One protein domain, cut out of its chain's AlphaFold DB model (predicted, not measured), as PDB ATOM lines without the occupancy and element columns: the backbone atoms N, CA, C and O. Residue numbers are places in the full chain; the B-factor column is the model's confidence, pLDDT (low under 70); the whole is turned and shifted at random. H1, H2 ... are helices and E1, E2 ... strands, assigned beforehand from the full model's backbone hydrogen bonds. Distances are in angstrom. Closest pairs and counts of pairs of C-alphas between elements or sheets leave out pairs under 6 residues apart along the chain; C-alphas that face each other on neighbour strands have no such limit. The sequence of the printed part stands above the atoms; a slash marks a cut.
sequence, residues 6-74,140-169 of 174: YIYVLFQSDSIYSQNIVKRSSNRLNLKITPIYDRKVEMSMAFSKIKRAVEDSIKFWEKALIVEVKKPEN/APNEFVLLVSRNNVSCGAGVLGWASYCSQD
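What this domain is: This is residues 6 to 74 and 140 to 169 of the 174 residues of an uncharacterized protein of Schistosoma bovis (UniProt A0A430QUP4). A strongly twisted sheet of four strands, E4, E6, E1 and E7, has one long helix, H2, packed along one face over E4 and E6, making two layers. A small sheet of three strands, E2, E5 and E3, lies at the end of H2 that leads into E5, and the short helix H1 lies near the other end of H2. The printed part has 99 residues with two named helices and seven named strands, in the order E1 E2 E3 E4 H1 H2 E5 E6 E7, class mixed, helices and strands. The larger sheet runs E4 E6 E1 E7 and is mixed; the smaller runs E2 E5 E3, all antiparallel. The whole is only just loose, close to compact, with a radius of gyration of the C-alphas of 15.4 A, and elongated, spanning 46 by 26 by 23 A.

Where its parts are: Find C-alpha 6 at (-4.332, 15.489, 13.582), where E1 begins; it runs to residue 10, 12.8 A. Next come E2, residues 16 to 18, and E3, residues 28 to 30. E3 runs on into E4, residues 32 to 37, 16.3 A long, across one residue at 39 degrees. H1 holds residues 39 to 42. At C-alpha 47, (3.679, 26.400, 12.412), H2 begins; it runs to residue 64, 25.4 A, and E5, residues 65 to 68, follows directly. After the cut look for E6, residues 143 to 150, 22.9 A, and E7, residues 161 to 167, 19.4 A, ending at C-alpha 167, (-15.863, 13.386, 23.046).

How they stand to each other: Start at the larger sheet. E4 and E6 are parallel, with N 144 and O 32 at 2.7 A; E6 and E1 are antiparallel, with N 8 and O 147 at 2.8 A; E1 and E7 are parallel, with N 7 and O 162 at 2.8 A. H2 is on this sheet at a height of 9.7 A, along the strands, at 12 degrees to E4 on the local plane; the closest C-alphas of H2 and E4 are those of Glu 62 and Lys 32, 5.9 A. H1 only grazes the sheet; its closest C-alpha to E6 is Val 41, 6.0 A from that of Arg 150. H1 and H2 are close but not clearly touching. In the smaller sheet, E5 and E3 have N 67 and O 29 at 2.9 A, while E2 and E5 have no such pair within hydrogen-bond range; C-alphas 16 and 67 face each other at 5.6 A. Every O i to N i+4 pair of H2 is within hydrogen-bond range; H1 is too short for one.

The domain as a whole: The C-alphas farthest apart, of Arg 24 and Met 45, are 46.7 A apart. Residues 75 to 139 are not printed; C-alphas 74 and 140 are 4.6 A apart across the cut. Of the links printed whole, no link is long. The mean pLDDT of the printed part is 74.5, and 35 residues are under 70, among them residues 6 to 28.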
ATOM      1  N   TYR A   6      -3.205  16.139  12.939       36.59
ATOM      2  CA  TYR A   6      -4.332  15.489  13.582       36.59
ATOM      3  C   TYR A   6      -5.234  16.580  14.140       36.59
ATOM      4  O   TYR A   6      -4.843  17.327  15.039       36.59
ATOM      5  N   ILE A   7      -6.403  16.706  13.526       37.41
ATOM      6  CA  ILE A   7      -7.434  17.691  13.818       37.41
ATOM      7  C   ILE A   7      -8.472  16.973  14.672       37.41
ATOM      8  O   ILE A   7      -9.307  16.230  14.165       37.41
ATOM      9  N   TYR A   8      -8.395  17.142  15.983       37.84
ATOM     10  CA  TYR A   8      -9.377  16.541  16.864       37.84
ATOM     11  C   TYR A   8     -10.541  17.481  17.108       37.84
ATOM     12  O   TYR A   8     -10.378  18.666  17.394       37.84
ATOM     13  N   VAL A   9     -11.719  16.904  16.962       36.56
ATOM     14  CA  VAL A   9     -13.002  17.574  16.843       36.56
ATOM     15  C   VAL A   9     -13.747  17.365  18.164       36.56
ATOM     16  O   VAL A   9     -14.050  16.233  18.533       36.56
ATOM     17  N   LEU A  10     -14.038  18.436  18.900       34.66
ATOM     18  CA  LEU A  10     -15.036  18.402  19.974       34.66
ATOM     19  C   LEU A  10     -16.309  19.037  19.426       34.66
ATOM     20  O   LEU A  10     -16.407  20.259  19.327       34.66
ATOM     21  N   PHE A  11     -17.220  18.179  18.974       32.06
ATOM     22  CA  PHE A  11     -18.439  18.560  18.277       32.06
ATOM     23  C   PHE A  11     -19.615  18.584  19.242       32.06
ATOM     24  O   PHE A  11     -19.809  17.623  19.968       32.06
ATOM     25  N   GLN A  12     -20.410  19.657  19.237       44.44
ATOM     26  CA  GLN A  12     -21.676  19.686  19.973       44.44
ATOM     27  C   GLN A  12     -22.612  20.766  19.406       44.44
ATOM     28  O   GLN A  12     -22.829  21.812  20.000       44.44
ATOM     29  N   SER A  13     -23.156  20.535  18.206       39.91
ATOM     30  CA  SER A  13     -24.193  21.401  17.615       39.91
ATOM     31  C   SER A  13     -25.419  20.592  17.216       39.91
ATOM     32  O   SER A  13     -25.265  19.524  16.618       39.91
ATOM     33  N   ASP A  14     -26.630  21.093  17.495       42.69
ATOM     34  CA  ASP A  14     -27.847  20.295  17.327       42.69
ATOM     35  C   ASP A  14     -28.255  20.003  15.879       42.69
ATOM     36  O   ASP A  14     -28.964  19.032  15.590       42.69
ATOM     37  N   SER A  15     -27.799  20.827  14.958       41.28
ATOM     38  CA  SER A  15     -28.080  20.702  13.540       41.28
ATOM     39  C   SER A  15     -27.196  21.722  12.837       41.28
ATOM     40  O   SER A  15     -27.195  22.905  13.175       41.28
ATOM     41  N   ILE A  16     -26.395  21.243  11.886       43.91
ATOM     42  CA  ILE A  16     -25.618  22.100  10.999       43.91
ATOM     43  C   ILE A  16     -26.426  22.260   9.726       43.91
ATOM     44  O   ILE A  16     -26.589  21.311   8.957       43.91
ATOM     45  N   TYR A  17     -26.923  23.467   9.496       46.44
ATOM     46  CA  TYR A  17     -27.555  23.810   8.231       46.44
ATOM     47  C   TYR A  17     -26.570  24.577   7.356       46.44
ATOM     48  O   TYR A  17     -25.926  25.523   7.807       46.44
ATOM     49  N   SER A  18     -26.501  24.197   6.078       46.16
ATOM     50  CA  SER A  18     -26.037  25.113   5.037       46.16
ATOM     51  C   SER A  18     -26.992  26.304   4.986       46.16
ATOM     52  O   SER A  18     -28.209  26.120   5.092       46.16
ATOM     53  N   GLN A  19     -26.460  27.513   4.775       50.44
ATOM     54  CA  GLN A  19     -27.248  28.749   4.659       50.44
ATOM     55  C   GLN A  19     -28.435  28.644   3.677       50.44
ATOM     56  O   GLN A  19     -29.383  29.412   3.789       50.44
ATOM     57  N   ASN A  20     -28.420  27.683   2.747       45.41
ATOM     58  CA  ASN A  20     -29.440  27.518   1.710       45.41
ATOM     59  C   ASN A  20     -30.705  26.744   2.139       45.41
ATOM     60  O   ASN A  20     -31.645  26.659   1.353       45.41
ATOM     61  N   ILE A  21     -30.776  26.190   3.358       48.62
ATOM     62  CA  ILE A  21     -31.965  25.465   3.856       48.62
ATOM     63  C   ILE A  21     -32.532  26.215   5.069       48.62
ATOM     64  O   ILE A  21     -32.317  25.859   6.226       48.62
ATOM     65  N   VAL A  22     -33.241  27.315   4.805       48.44
ATOM     66  CA  VAL A  22     -33.745  28.222   5.849       48.44
ATOM     67  C   VAL A  22     -35.209  27.915   6.184       48.44
ATOM     68  O   VAL A  22     -36.122  28.327   5.475       48.44
ATOM     69  N   LYS A  23     -35.459  27.246   7.316       48.72
ATOM     70  CA  LYS A  23     -36.741  27.333   8.052       48.72
ATOM     71  C   LYS A  23     -36.509  28.095   9.355       48.72
ATOM     72  O   LYS A  23     -35.515  27.831  10.009       48.72
ATOM     73  N   ARG A  24     -37.372  29.049   9.718       46.72
ATOM     74  CA  ARG A  24     -37.244  29.928  10.905       46.72
ATOM     75  C   ARG A  24     -37.167  29.121  12.223       46.72
ATOM     76  O   ARG A  24     -38.154  28.489  12.574       46.72
ATOM     77  N   SER A  25     -36.053  29.187  12.966       51.47
ATOM     78  CA  SER A  25     -36.006  28.864  14.409       51.47
ATOM     79  C   SER A  25     -35.199  29.927  15.170       51.47
ATOM     80  O   SER A  25     -34.300  30.547  14.600       51.47
ATOM     81  N   SER A  26     -35.593  30.192  16.419       54.97
ATOM     82  CA  SER A  26     -35.262  31.406  17.188       54.97
ATOM     83  C   SER A  26     -33.910  31.374  17.917       54.97
ATOM     84  O   SER A  26     -33.440  32.424  18.336       54.97
ATOM     85  N   ASN A  27     -33.274  30.203  18.044       63.97
ATOM     86  CA  ASN A  27     -32.042  29.999  18.824       63.97
ATOM     87  C   ASN A  27     -30.885  29.546  17.923       63.97
ATOM     88  O   ASN A  27     -30.378  28.430  18.039       63.97
ATOM     89  N   ARG A  28     -30.513  30.402  16.967       67.25
ATOM     90  CA  ARG A  28     -29.454  30.131  15.989       67.25
ATOM     91  C   ARG A  28     -28.251  31.006  16.263       67.25
ATOM     92  O   ARG A  28     -28.350  32.229  16.186       67.25
ATOM     93  N   LEU A  29     -27.122  30.372  16.546       78.94
ATOM     94  CA  LEU A  29     -25.845  31.043  16.721       78.94
ATOM     95  C   LEU A  29     -24.909  30.657  15.577       78.94
ATOM     96  O   LEU A  29     -24.979  29.553  15.037       78.94
ATOM     97  N   ASN A  30     -24.022  31.574  15.202       83.88
ATOM     98  CA  ASN A  30     -22.937  31.228  14.292       83.88
ATOM     99  C   ASN A  30     -21.984  30.278  15.009       83.88
ATOM    100  O   ASN A  30     -21.682  30.481  16.192       83.88
ATOM    101  N   LEU A  31     -21.518  29.260  14.288       87.62
ATOM    102  CA  LEU A  31     -20.465  28.389  14.781       87.62
ATOM    103  C   LEU A  31     -19.228  29.236  15.101       87.62
ATOM    104  O   LEU A  31     -18.833  30.082  14.301       87.62
ATOM    105  N   LYS A  32     -18.620  28.987  16.258       92.31
ATOM    106  CA  LYS A  32     -17.325  29.536  16.649       92.31
ATOM    107  C   LYS A  32     -16.346  28.388  16.827       92.31
ATOM    108  O   LYS A  32     -16.587  27.518  17.652       92.31
ATOM    109  N   ILE A  33     -15.235  28.378  16.104       92.50
ATOM    110  CA  ILE A  33     -14.211  27.343  16.228       92.50
ATOM    111  C   ILE A  33     -12.994  27.914  16.956       92.50
ATOM    112  O   ILE A  33     -12.344  28.842  16.477       92.50
ATOM    113  N   THR A  34     -12.638  27.317  18.091       94.31
ATOM    114  CA  THR A  34     -11.449  27.684  18.868       94.31
ATOM    115  C   THR A  34     -10.340  26.649  18.640       94.31
ATOM    116  O   THR A  34     -10.431  25.539  19.176       94.31
ATOM    117  N   PRO A  35      -9.278  26.965  17.873       93.44
ATOM    118  CA  PRO A  35      -8.155  26.059  17.685       93.44
ATOM    119  C   PRO A  35      -7.212  26.069  18.891       93.44
ATOM    120  O   PRO A  35      -6.932  27.112  19.481       93.44
ATOM    121  N   ILE A  36      -6.676  24.899  19.221       92.12
ATOM    122  CA  ILE A  36      -5.714  24.678  20.299       92.12
ATOM    123  C   ILE A  36      -4.569  23.873  19.720       92.12
ATOM    124  O   ILE A  36      -4.734  22.708  19.366       92.12
ATOM    125  N   TYR A  37      -3.408  24.498  19.601       91.12
ATOM    126  CA  TYR A  37      -2.241  23.856  19.021       91.12
ATOM    127  C   TYR A  37      -1.448  23.137  20.108       91.12
ATOM    128  O   TYR A  37      -1.161  23.691  21.167       91.12
ATOM    129  N   ASP A  38      -1.075  21.891  19.842       89.62
ATOM    130  CA  ASP A  38      -0.096  21.192  20.662       89.62
ATOM    131  C   ASP A  38       1.256  21.918  20.583       89.62
ATOM    132  O   ASP A  38       1.674  22.376  19.514       89.62
ATOM    133  N   ARG A  39       1.995  21.950  21.695       89.19
ATOM    134  CA  ARG A  39       3.333  22.548  21.783       89.19
ATOM    135  C   ARG A  39       4.279  22.070  20.672       89.19
ATOM    136  O   ARG A  39       5.090  22.845  20.172       89.19
ATOM    137  N   LYS A  40       4.197  20.803  20.257       86.94
ATOM    138  CA  LYS A  40       5.016  20.249  19.164       86.94
ATOM    139  C   LYS A  40       4.685  20.875  17.808       86.94
ATOM    140  O   LYS A  40       5.566  20.974  16.953       86.94
ATOM    141  N   VAL A  41       3.428  21.263  17.596       89.06
ATOM    142  CA  VAL A  41       2.981  21.978  16.395       89.06
ATOM    143  C   VAL A  41       3.455  23.422  16.451       89.06
ATOM    144  O   VAL A  41       4.019  23.895  15.469       89.06
ATOM    145  N   GLU A  42       3.307  24.084  17.598       91.81
ATOM    146  CA  GLU A  42       3.761  25.469  17.804       91.81
ATOM    147  C   GLU A  42       5.270  25.630  17.595       91.81
ATOM    148  O   GLU A  42       5.721  26.585  16.969       91.81
ATOM    149  N   MET A  43       6.060  24.660  18.060       91.12
ATOM    150  CA  MET A  43       7.519  24.652  17.906       91.12
ATOM    151  C   MET A  43       7.995  24.202  16.513       91.12
ATOM    152  O   MET A  43       9.196  24.189  16.243       91.12
ATOM    153  N   SER A  44       7.089  23.798  15.620       89.31
ATOM    154  CA  SER A  44       7.445  23.358  14.270       89.31
ATOM    155  C   SER A  44       7.826  24.541  13.381       89.31
ATOM    156  O   SER A  44       7.133  25.554  13.343       89.31
ATOM    157  N   MET A  45       8.842  24.367  12.529       89.88
ATOM    158  CA  MET A  45       9.199  25.354  11.492       89.88
ATOM    159  C   MET A  45       8.041  25.670  10.530       89.88
ATOM    160  O   MET A  45       8.038  26.700   9.864       89.88
ATOM    161  N   ALA A  46       7.053  24.780  10.436       87.50
ATOM    162  CA  ALA A  46       5.884  24.966   9.591       87.50
ATOM    163  C   ALA A  46       4.662  25.523  10.330       87.50
ATOM    164  O   ALA A  46       3.596  25.616   9.719       87.50
ATOM    165  N   PHE A  47       4.791  25.901  11.605       91.94
ATOM    166  CA  PHE A  47       3.679  26.400  12.412       91.94
ATOM    167  C   PHE A  47       2.913  27.529  11.719       91.94
ATOM    168  O   PHE A  47       1.692  27.481  11.654       91.94
ATOM    169  N   SER A  48       3.609  28.491  11.108       94.19
ATOM    170  CA  SER A  48       2.971  29.600  10.387       94.19
ATOM    171  C   SER A  48       2.075  29.132   9.233       94.19
ATOM    172  O   SER A  48       0.972  29.646   9.056       94.19
ATOM    173  N   LYS A  49       2.517  28.122   8.472       91.00
ATOM    174  CA  LYS A  49       1.743  27.534   7.367       91.00
ATOM    175  C   LYS A  49       0.546  26.742   7.889       91.00
ATOM    176  O   LYS A  49      -0.547  26.879   7.349       91.00
ATOM    177  N   ILE A  50       0.750  25.958   8.948       89.81
ATOM    178  CA  ILE A  50      -0.301  25.170   9.609       89.81
ATOM    179  C   ILE A  50      -1.373  26.099  10.181       89.81
ATOM    180  O   ILE A  50      -2.551  25.937   9.884       89.81
ATOM    181  N   LYS A  51      -0.958  27.102  10.960       94.00
ATOM    182  CA  LYS A  51      -1.833  28.095  11.582       94.00
ATOM    183  C   LYS A  51      -2.687  28.795  10.535       94.00
ATOM    184  O   LYS A  51      -3.901  28.806  10.672       94.00
ATOM    185  N   ARG A  52      -2.075  29.269   9.443       95.00
ATOM    186  CA  ARG A  52      -2.804  29.894   8.332       95.00
ATOM    187  C   ARG A  52      -3.835  28.954   7.703       95.00
ATOM    188  O   ARG A  52      -4.979  29.352   7.536       95.00
ATOM    189  N   ALA A  53      -3.454  27.717   7.385       91.31
ATOM    190  CA  ALA A  53      -4.375  26.748   6.789       91.31
ATOM    191  C   ALA A  53      -5.567  26.435   7.713       91.31
ATOM    192  O   ALA A  53      -6.709  26.360   7.254       91.31
ATOM    193  N   VAL A  54      -5.310  26.290   9.016       91.75
ATOM    194  CA  VAL A  54      -6.352  26.064  10.027       91.75
ATOM    195  C   VAL A  54      -7.262  27.286  10.145       91.75
ATOM    196  O   VAL A  54      -8.474  27.131  10.077       91.75
ATOM    197  N   GLU A  55      -6.711  28.496  10.248       95.25
ATOM    198  CA  GLU A  55      -7.489  29.738  10.338       95.25
ATOM    199  C   GLU A  55      -8.355  29.984   9.095       95.25
ATOM    200  O   GLU A  55      -9.514  30.377   9.220       95.25
ATOM    201  N   ASP A  56      -7.827  29.733   7.896       94.31
ATOM    202  CA  ASP A  56      -8.587  29.879   6.652       94.31
ATOM    203  C   ASP A  56      -9.724  28.842   6.566       94.31
ATOM    204  O   ASP A  56     -10.838  29.175   6.156       94.31
ATOM    205  N   SER A  57      -9.485  27.614   7.040       91.44
ATOM    206  CA  SER A  57     -10.521  26.574   7.131       91.44
ATOM    207  C   SER A  57     -11.594  26.924   8.166       91.44
ATOM    208  O   SER A  57     -12.782  26.745   7.908       91.44
ATOM    209  N   ILE A  58     -11.191  27.463   9.320       93.94
ATOM    210  CA  ILE A  58     -12.101  27.925  10.372       93.94
ATOM    211  C   ILE A  58     -13.033  29.003   9.829       93.94
ATOM    212  O   ILE A  58     -14.246  28.838   9.898       93.94
ATOM    213  N   LYS A  59     -12.487  30.051   9.198       94.69
ATOM    214  CA  LYS A  59     -13.291  31.136   8.613       94.69
ATOM    215  C   LYS A  59     -14.323  30.621   7.614       94.69
ATOM    216  O   LYS A  59     -15.437  31.140   7.557       94.69
ATOM    217  N   PHE A  60     -13.952  29.627   6.807       92.50
ATOM    218  CA  PHE A  60     -14.877  29.001   5.871       92.50
ATOM    219  C   PHE A  60     -16.045  28.335   6.610       92.50
ATOM    220  O   PHE A  60     -17.201  28.621   6.299       92.50
ATOM    221  N   TRP A  61     -15.758  27.497   7.610       90.25
ATOM    222  CA  TRP A  61     -16.782  26.748   8.341       90.25
ATOM    223  C   TRP A  61     -17.645  27.622   9.252       90.25
ATOM    224  O   TRP A  61     -18.861  27.470   9.240       90.25
ATOM    225  N   GLU A  62     -17.065  28.581   9.969       91.50
ATOM    226  CA  GLU A  62     -17.828  29.540  10.784       91.50
ATOM    227  C   GLU A  62     -18.807  30.364   9.936       91.50
ATOM    228  O   GLU A  62     -19.901  30.698  10.386       91.50
ATOM    229  N   LYS A  63     -18.447  30.664   8.680       89.75
ATOM    230  CA  LYS A  63     -19.344  31.340   7.734       89.75
ATOM    231  C   LYS A  63     -20.398  30.394   7.157       89.75
ATOM    232  O   LYS A  63     -21.531  30.811   6.920       89.75
ATOM    233  N   ALA A  64     -20.019  29.154   6.861       88.69
ATOM    234  CA  ALA A  64     -20.882  28.196   6.175       88.69
ATOM    235  C   ALA A  64     -21.949  27.577   7.089       88.69
ATOM    236  O   ALA A  64     -22.994  27.157   6.585       88.69
ATOM    237  N   LEU A  65     -21.683  27.503   8.395       84.88
ATOM    238  CA  LEU A  65     -22.449  26.695   9.335       84.88
ATOM    239  C   LEU A  65     -23.142  27.545  10.398       84.88
ATOM    240  O   LEU A  65     -22.543  28.403  11.043       84.88
ATOM    241  N   ILE A  66     -24.415  27.237  10.614       82.88
ATOM    242  CA  ILE A  66     -25.226  27.786  11.700       82.88
ATOM    243  C   ILE A  66     -25.526  26.651  12.672       82.88
ATOM    244  O   ILE A  66     -25.899  25.562  12.238       82.88
ATOM    245  N   VAL A  67     -25.380  26.931  13.966       78.75
ATOM    246  CA  VAL A  67     -25.671  26.008  15.061       78.75
ATOM    247  C   VAL A  67     -27.046  26.323  15.629       78.75
ATOM    248  O   VAL A  67     -27.319  27.448  16.056       78.75
ATOM    249  N   GLU A  68     -27.919  25.323  15.650       77.69
ATOM    250  CA  GLU A  68     -29.103  25.351  16.503       77.69
ATOM    251  C   GLU A  68     -28.702  25.002  17.937       77.69
ATOM    252  O   GLU A  68     -27.993  24.023  18.167       77.69
ATOM    253  N   VAL A  69     -29.143  25.812  18.896       76.00
ATOM    254  CA  VAL A  69     -28.849  25.612  20.316       76.00
ATOM    255  C   VAL A  69     -30.105  25.109  21.015       76.00
ATOM    256  O   VAL A  69     -31.075  25.860  21.147       76.00
ATOM    257  N   LYS A  70     -30.098  23.852  21.480       71.31
ATOM    258  CA  LYS A  70     -31.182  23.335  22.335       71.31
ATOM    259  C   LYS A  70     -30.924  23.532  23.822       71.31
ATOM    260  O   LYS A  70     -31.879  23.767  24.557       71.31
ATOM    261  N   LYS A  71     -29.665  23.440  24.253       74.94
ATOM    262  CA  LYS A  71     -29.237  23.627  25.644       74.94
ATOM    263  C   LYS A  71     -28.324  24.853  25.730       74.94
ATOM    264  O   LYS A  71     -27.313  24.874  25.031       74.94
ATOM    265  N   PRO A  72     -28.687  25.901  26.490       77.94
ATOM    266  CA  PRO A  72     -27.881  27.116  26.581       77.94
ATOM    267  C   PRO A  72     -26.657  26.965  27.495       77.94
ATOM    268  O   PRO A  72     -25.837  27.879  27.548       77.94
ATOM    269  N   GLU A  73     -26.537  25.864  28.239       83.00
ATOM    270  CA  GLU A  73     -25.442  25.644  29.176       83.00
ATOM    271  C   GLU A  73     -24.139  25.252  28.475       83.00
ATOM    272  O   GLU A  73     -24.129  24.534  27.474       83.00
ATOM    273  N   ASN A  74     -23.016  25.675  29.055       86.56
ATOM    274  CA  ASN A  74     -21.710  25.233  28.596       86.56
ATOM    275  C   ASN A  74     -21.496  23.762  28.953       86.56
ATOM    276  O   ASN A  74     -21.826  23.314  30.053       86.56
ATOM    277  N   ALA A 140     -18.879  26.585  25.056       89.25
ATOM    278  CA  ALA A 140     -20.158  27.250  24.822       89.25
ATOM    279  C   ALA A 140     -21.026  26.480  23.799       89.25
ATOM    280  O   ALA A 140     -20.474  25.807  22.930       89.25
ATOM    281  N   PRO A 141     -22.365  26.619  23.812       84.31
ATOM    282  CA  PRO A 141     -23.257  25.833  22.945       84.31
ATOM    283  C   PRO A 141     -23.062  26.003  21.430       84.31
ATOM    284  O   PRO A 141     -23.546  25.198  20.642       84.31
ATOM    285  N   ASN A 142     -22.409  27.082  21.001       86.56
ATOM    286  CA  ASN A 142     -22.039  27.325  19.607       86.56
ATOM    287  C   ASN A 142     -20.524  27.275  19.377       86.56
ATOM    288  O   ASN A 142     -20.060  27.645  18.298       86.56
ATOM    289  N   GLU A 143     -19.757  26.885  20.395       88.06
ATOM    290  CA  GLU A 143     -18.315  26.737  20.315       88.06
ATOM    291  C   GLU A 143     -17.942  25.306  19.939       88.06
ATOM    292  O   GLU A 143     -18.521  24.323  20.389       88.06
ATOM    293  N   PHE A 144     -16.914  25.213  19.115       86.25
ATOM    294  CA  PHE A 144     -16.312  23.983  18.672       86.25
ATOM    295  C   PHE A 144     -14.816  24.050  18.950       86.25
ATOM    296  O   PHE A 144     -14.106  24.918  18.436       86.25
ATOM    297  N   VAL A 145     -14.321  23.145  19.786       90.62
ATOM    298  CA  VAL A 145     -12.908  23.141  20.166       90.62
ATOM    299  C   VAL A 145     -12.135  22.224  19.233       90.62
ATOM    300  O   VAL A 145     -12.431  21.034  19.118       90.62
ATOM    301  N   LEU A 146     -11.116  22.788  18.584       91.06
ATOM    302  CA  LEU A 146     -10.294  22.082  17.616       91.06
ATOM    303  C   LEU A 146      -8.879  21.864  18.139       91.06
ATOM    304  O   LEU A 146      -8.066  22.785  18.135       91.06
ATOM    305  N   LEU A 147      -8.549  20.642  18.545       90.50
ATOM    306  CA  LEU A 147      -7.196  20.323  19.000       90.50
ATOM    307  C   LEU A 147      -6.332  19.944  17.794       90.50
ATOM    308  O   LEU A 147      -6.624  18.979  17.097       90.50
ATOM    309  N   VAL A 148      -5.259  20.687  17.545       89.06
ATOM    310  CA  VAL A 148      -4.360  20.491  16.404       89.06
ATOM    311  C   VAL A 148      -3.034  19.946  16.908       89.06
ATOM    312  O   VAL A 148      -2.272  20.651  17.569       89.06
ATOM    313  N   SER A 149      -2.731  18.700  16.562       86.25
ATOM    314  CA  SER A 149      -1.498  18.037  16.984       86.25
ATOM    315  C   SER A 149      -0.742  17.411  15.821       86.25
ATOM    316  O   SER A 149      -1.263  17.233  14.721       86.25
ATOM    317  N   ARG A 150       0.523  17.084  16.083       78.31
ATOM    318  CA  ARG A 150       1.393  16.335  15.182       78.31
ATOM    319  C   ARG A 150       1.626  14.964  15.793       78.31
ATOM    320  O   ARG A 150       2.244  14.867  16.857       78.31
ATOM    321  N   ASN A 151       1.177  13.917  15.111       67.44
ATOM    322  CA  ASN A 151       1.504  12.551  15.502       67.44
ATOM    323  C   ASN A 151       2.729  12.045  14.728       67.44
ATOM    324  O   ASN A 151       3.105  12.601  13.698       67.44
ATOM    325  N   ASN A 152       3.355  10.993  15.250       60.47
ATOM    326  CA  ASN A 152       4.504  10.331  14.626       60.47
ATOM    327  C   ASN A 152       4.093   9.132  13.750       60.47
ATOM    328  O   ASN A 152       4.954   8.379  13.302       60.47
ATOM    329  N   VAL A 153       2.790   8.912  13.565       61.56
ATOM    330  CA  VAL A 153       2.244   7.781  12.811       61.56
ATOM    331  C   VAL A 153       1.936   8.249  11.400       61.56
ATOM    332  O   VAL A 153       1.104   9.132  11.246       61.56
ATOM    333  N   SER A 154       2.568   7.618  10.405       59.91
ATOM    334  CA  SER A 154       2.321   7.895   8.987       59.91
ATOM    335  C   SER A 154       0.826   7.834   8.676       59.91
ATOM    336  O   SER A 154       0.180   6.811   8.910       59.91
ATOM    337  N   CYS A 155       0.284   8.908   8.110       64.12
ATOM    338  CA  CYS A 155      -1.111   9.008   7.685       64.12
ATOM    339  C   CYS A 155      -1.391   8.229   6.386       64.12
ATOM    340  O   CYS A 155      -2.507   8.268   5.874       64.12
ATOM    341  N   GLY A 156      -0.402   7.503   5.856       66.81
ATOM    342  CA  GLY A 156      -0.465   6.858   4.549       66.81
ATOM    343  C   GLY A 156      -0.038   7.798   3.420       66.81
ATOM    344  O   GLY A 156       0.070   9.016   3.581       66.81
ATOM    345  N   ALA A 157       0.265   7.227   2.253       71.44
ATOM    346  CA  ALA A 157       0.742   8.000   1.110       71.44
ATOM    347  C   ALA A 157      -0.331   8.996   0.630       71.44
ATOM    348  O   ALA A 157      -1.447   8.605   0.303       71.44
ATOM    349  N   GLY A 158       0.022  10.284   0.569       67.19
ATOM    350  CA  GLY A 158      -0.849  11.345   0.046       67.19
ATOM    351  C   GLY A 158      -1.823  11.967   1.051       67.19
ATOM    352  O   GLY A 158      -2.560  12.877   0.679       67.19
ATOM    353  N   VAL A 159      -1.821  11.540   2.318       69.62
ATOM    354  CA  VAL A 159      -2.682  12.132   3.351       69.62
ATOM    355  C   VAL A 159      -1.965  13.299   4.032       69.62
ATOM    356  O   VAL A 159      -0.887  13.143   4.597       69.62
ATOM    357  N   LEU A 160      -2.573  14.487   3.970       69.75
ATOM    358  CA  LEU A 160      -2.025  15.724   4.549       69.75
ATOM    359  C   LEU A 160      -2.477  15.966   5.999       69.75
ATOM    360  O   LEU A 160      -1.867  16.747   6.728       69.75
ATOM    361  N   GLY A 161      -3.546  15.298   6.424       74.00
ATOM    362  CA  GLY A 161      -4.068  15.370   7.779       74.00
ATOM    363  C   GLY A 161      -5.234  14.413   7.986       74.00
ATOM    364  O   GLY A 161      -5.878  13.984   7.029       74.00
ATOM    365  N   TRP A 162      -5.491  14.083   9.245       75.19
ATOM    366  CA  TRP A 162      -6.578  13.217   9.682       75.19
ATOM    367  C   TRP A 162      -7.357  13.891  10.810       75.19
ATOM    368  O   TRP A 162      -6.801  14.684  11.567       75.19
ATOM    369  N   ALA A 163      -8.641  13.574  10.931       78.31
ATOM    370  CA  ALA A 163      -9.492  14.123  11.971       78.31
ATOM    371  C   ALA A 163     -10.379  13.049  12.598       78.31
ATOM    372  O   ALA A 163     -10.857  12.154  11.903       78.31
ATOM    373  N   SER A 164     -10.618  13.163  13.902       78.31
ATOM    374  CA  SER A 164     -11.586  12.338  14.634       78.31
ATOM    375  C   SER A 164     -12.138  13.101  15.823       78.31
ATOM    376  O   SER A 164     -11.533  14.069  16.290       78.31
ATOM    377  N   TYR A 165     -13.286  12.657  16.323       75.69
ATOM    378  CA  TYR A 165     -13.873  13.208  17.531       75.69
ATOM    379  C   TYR A 165     -13.203  12.647  18.795       75.69
ATOM    380  O   TYR A 165     -12.721  11.514  18.806       75.69
ATOM    381  N   CYS A 166     -13.143  13.469  19.846       75.00
ATOM    382  CA  CYS A 166     -12.587  13.107  21.163       75.00
ATOM    383  C   CYS A 166     -13.652  12.720  22.180       75.00
ATOM    384  O   CYS A 166     -13.443  11.890  23.058       75.00
ATOM    385  N   SER A 167     -14.756  13.447  22.120       67.88
ATOM    386  CA  SER A 167     -15.863  13.386  23.046       67.88
ATOM    387  C   SER A 167     -17.095  13.785  22.262       67.88
ATOM    388  O   SER A 167     -17.000  14.526  21.280       67.88
ATOM    389  N   GLN A 168     -18.203  13.218  22.693       63.50
ATOM    390  CA  GLN A 168     -19.494  13.313  22.065       63.50
ATOM    391  C   GLN A 168     -20.510  13.463  23.196       63.50
ATOM    392  O   GLN A 168     -20.386  12.810  24.236       63.50
ATOM    393  N   ASP A 169     -21.479  14.351  23.010       56.38
ATOM    394  CA  ASP A 169     -22.589  14.561  23.922       56.38
ATOM    395  C   ASP A 169     -23.298  13.225  24.202       56.38
ATOM    396  O   ASP A 169     -23.804  12.598  23.262       56.38
TER     397      ASP A 169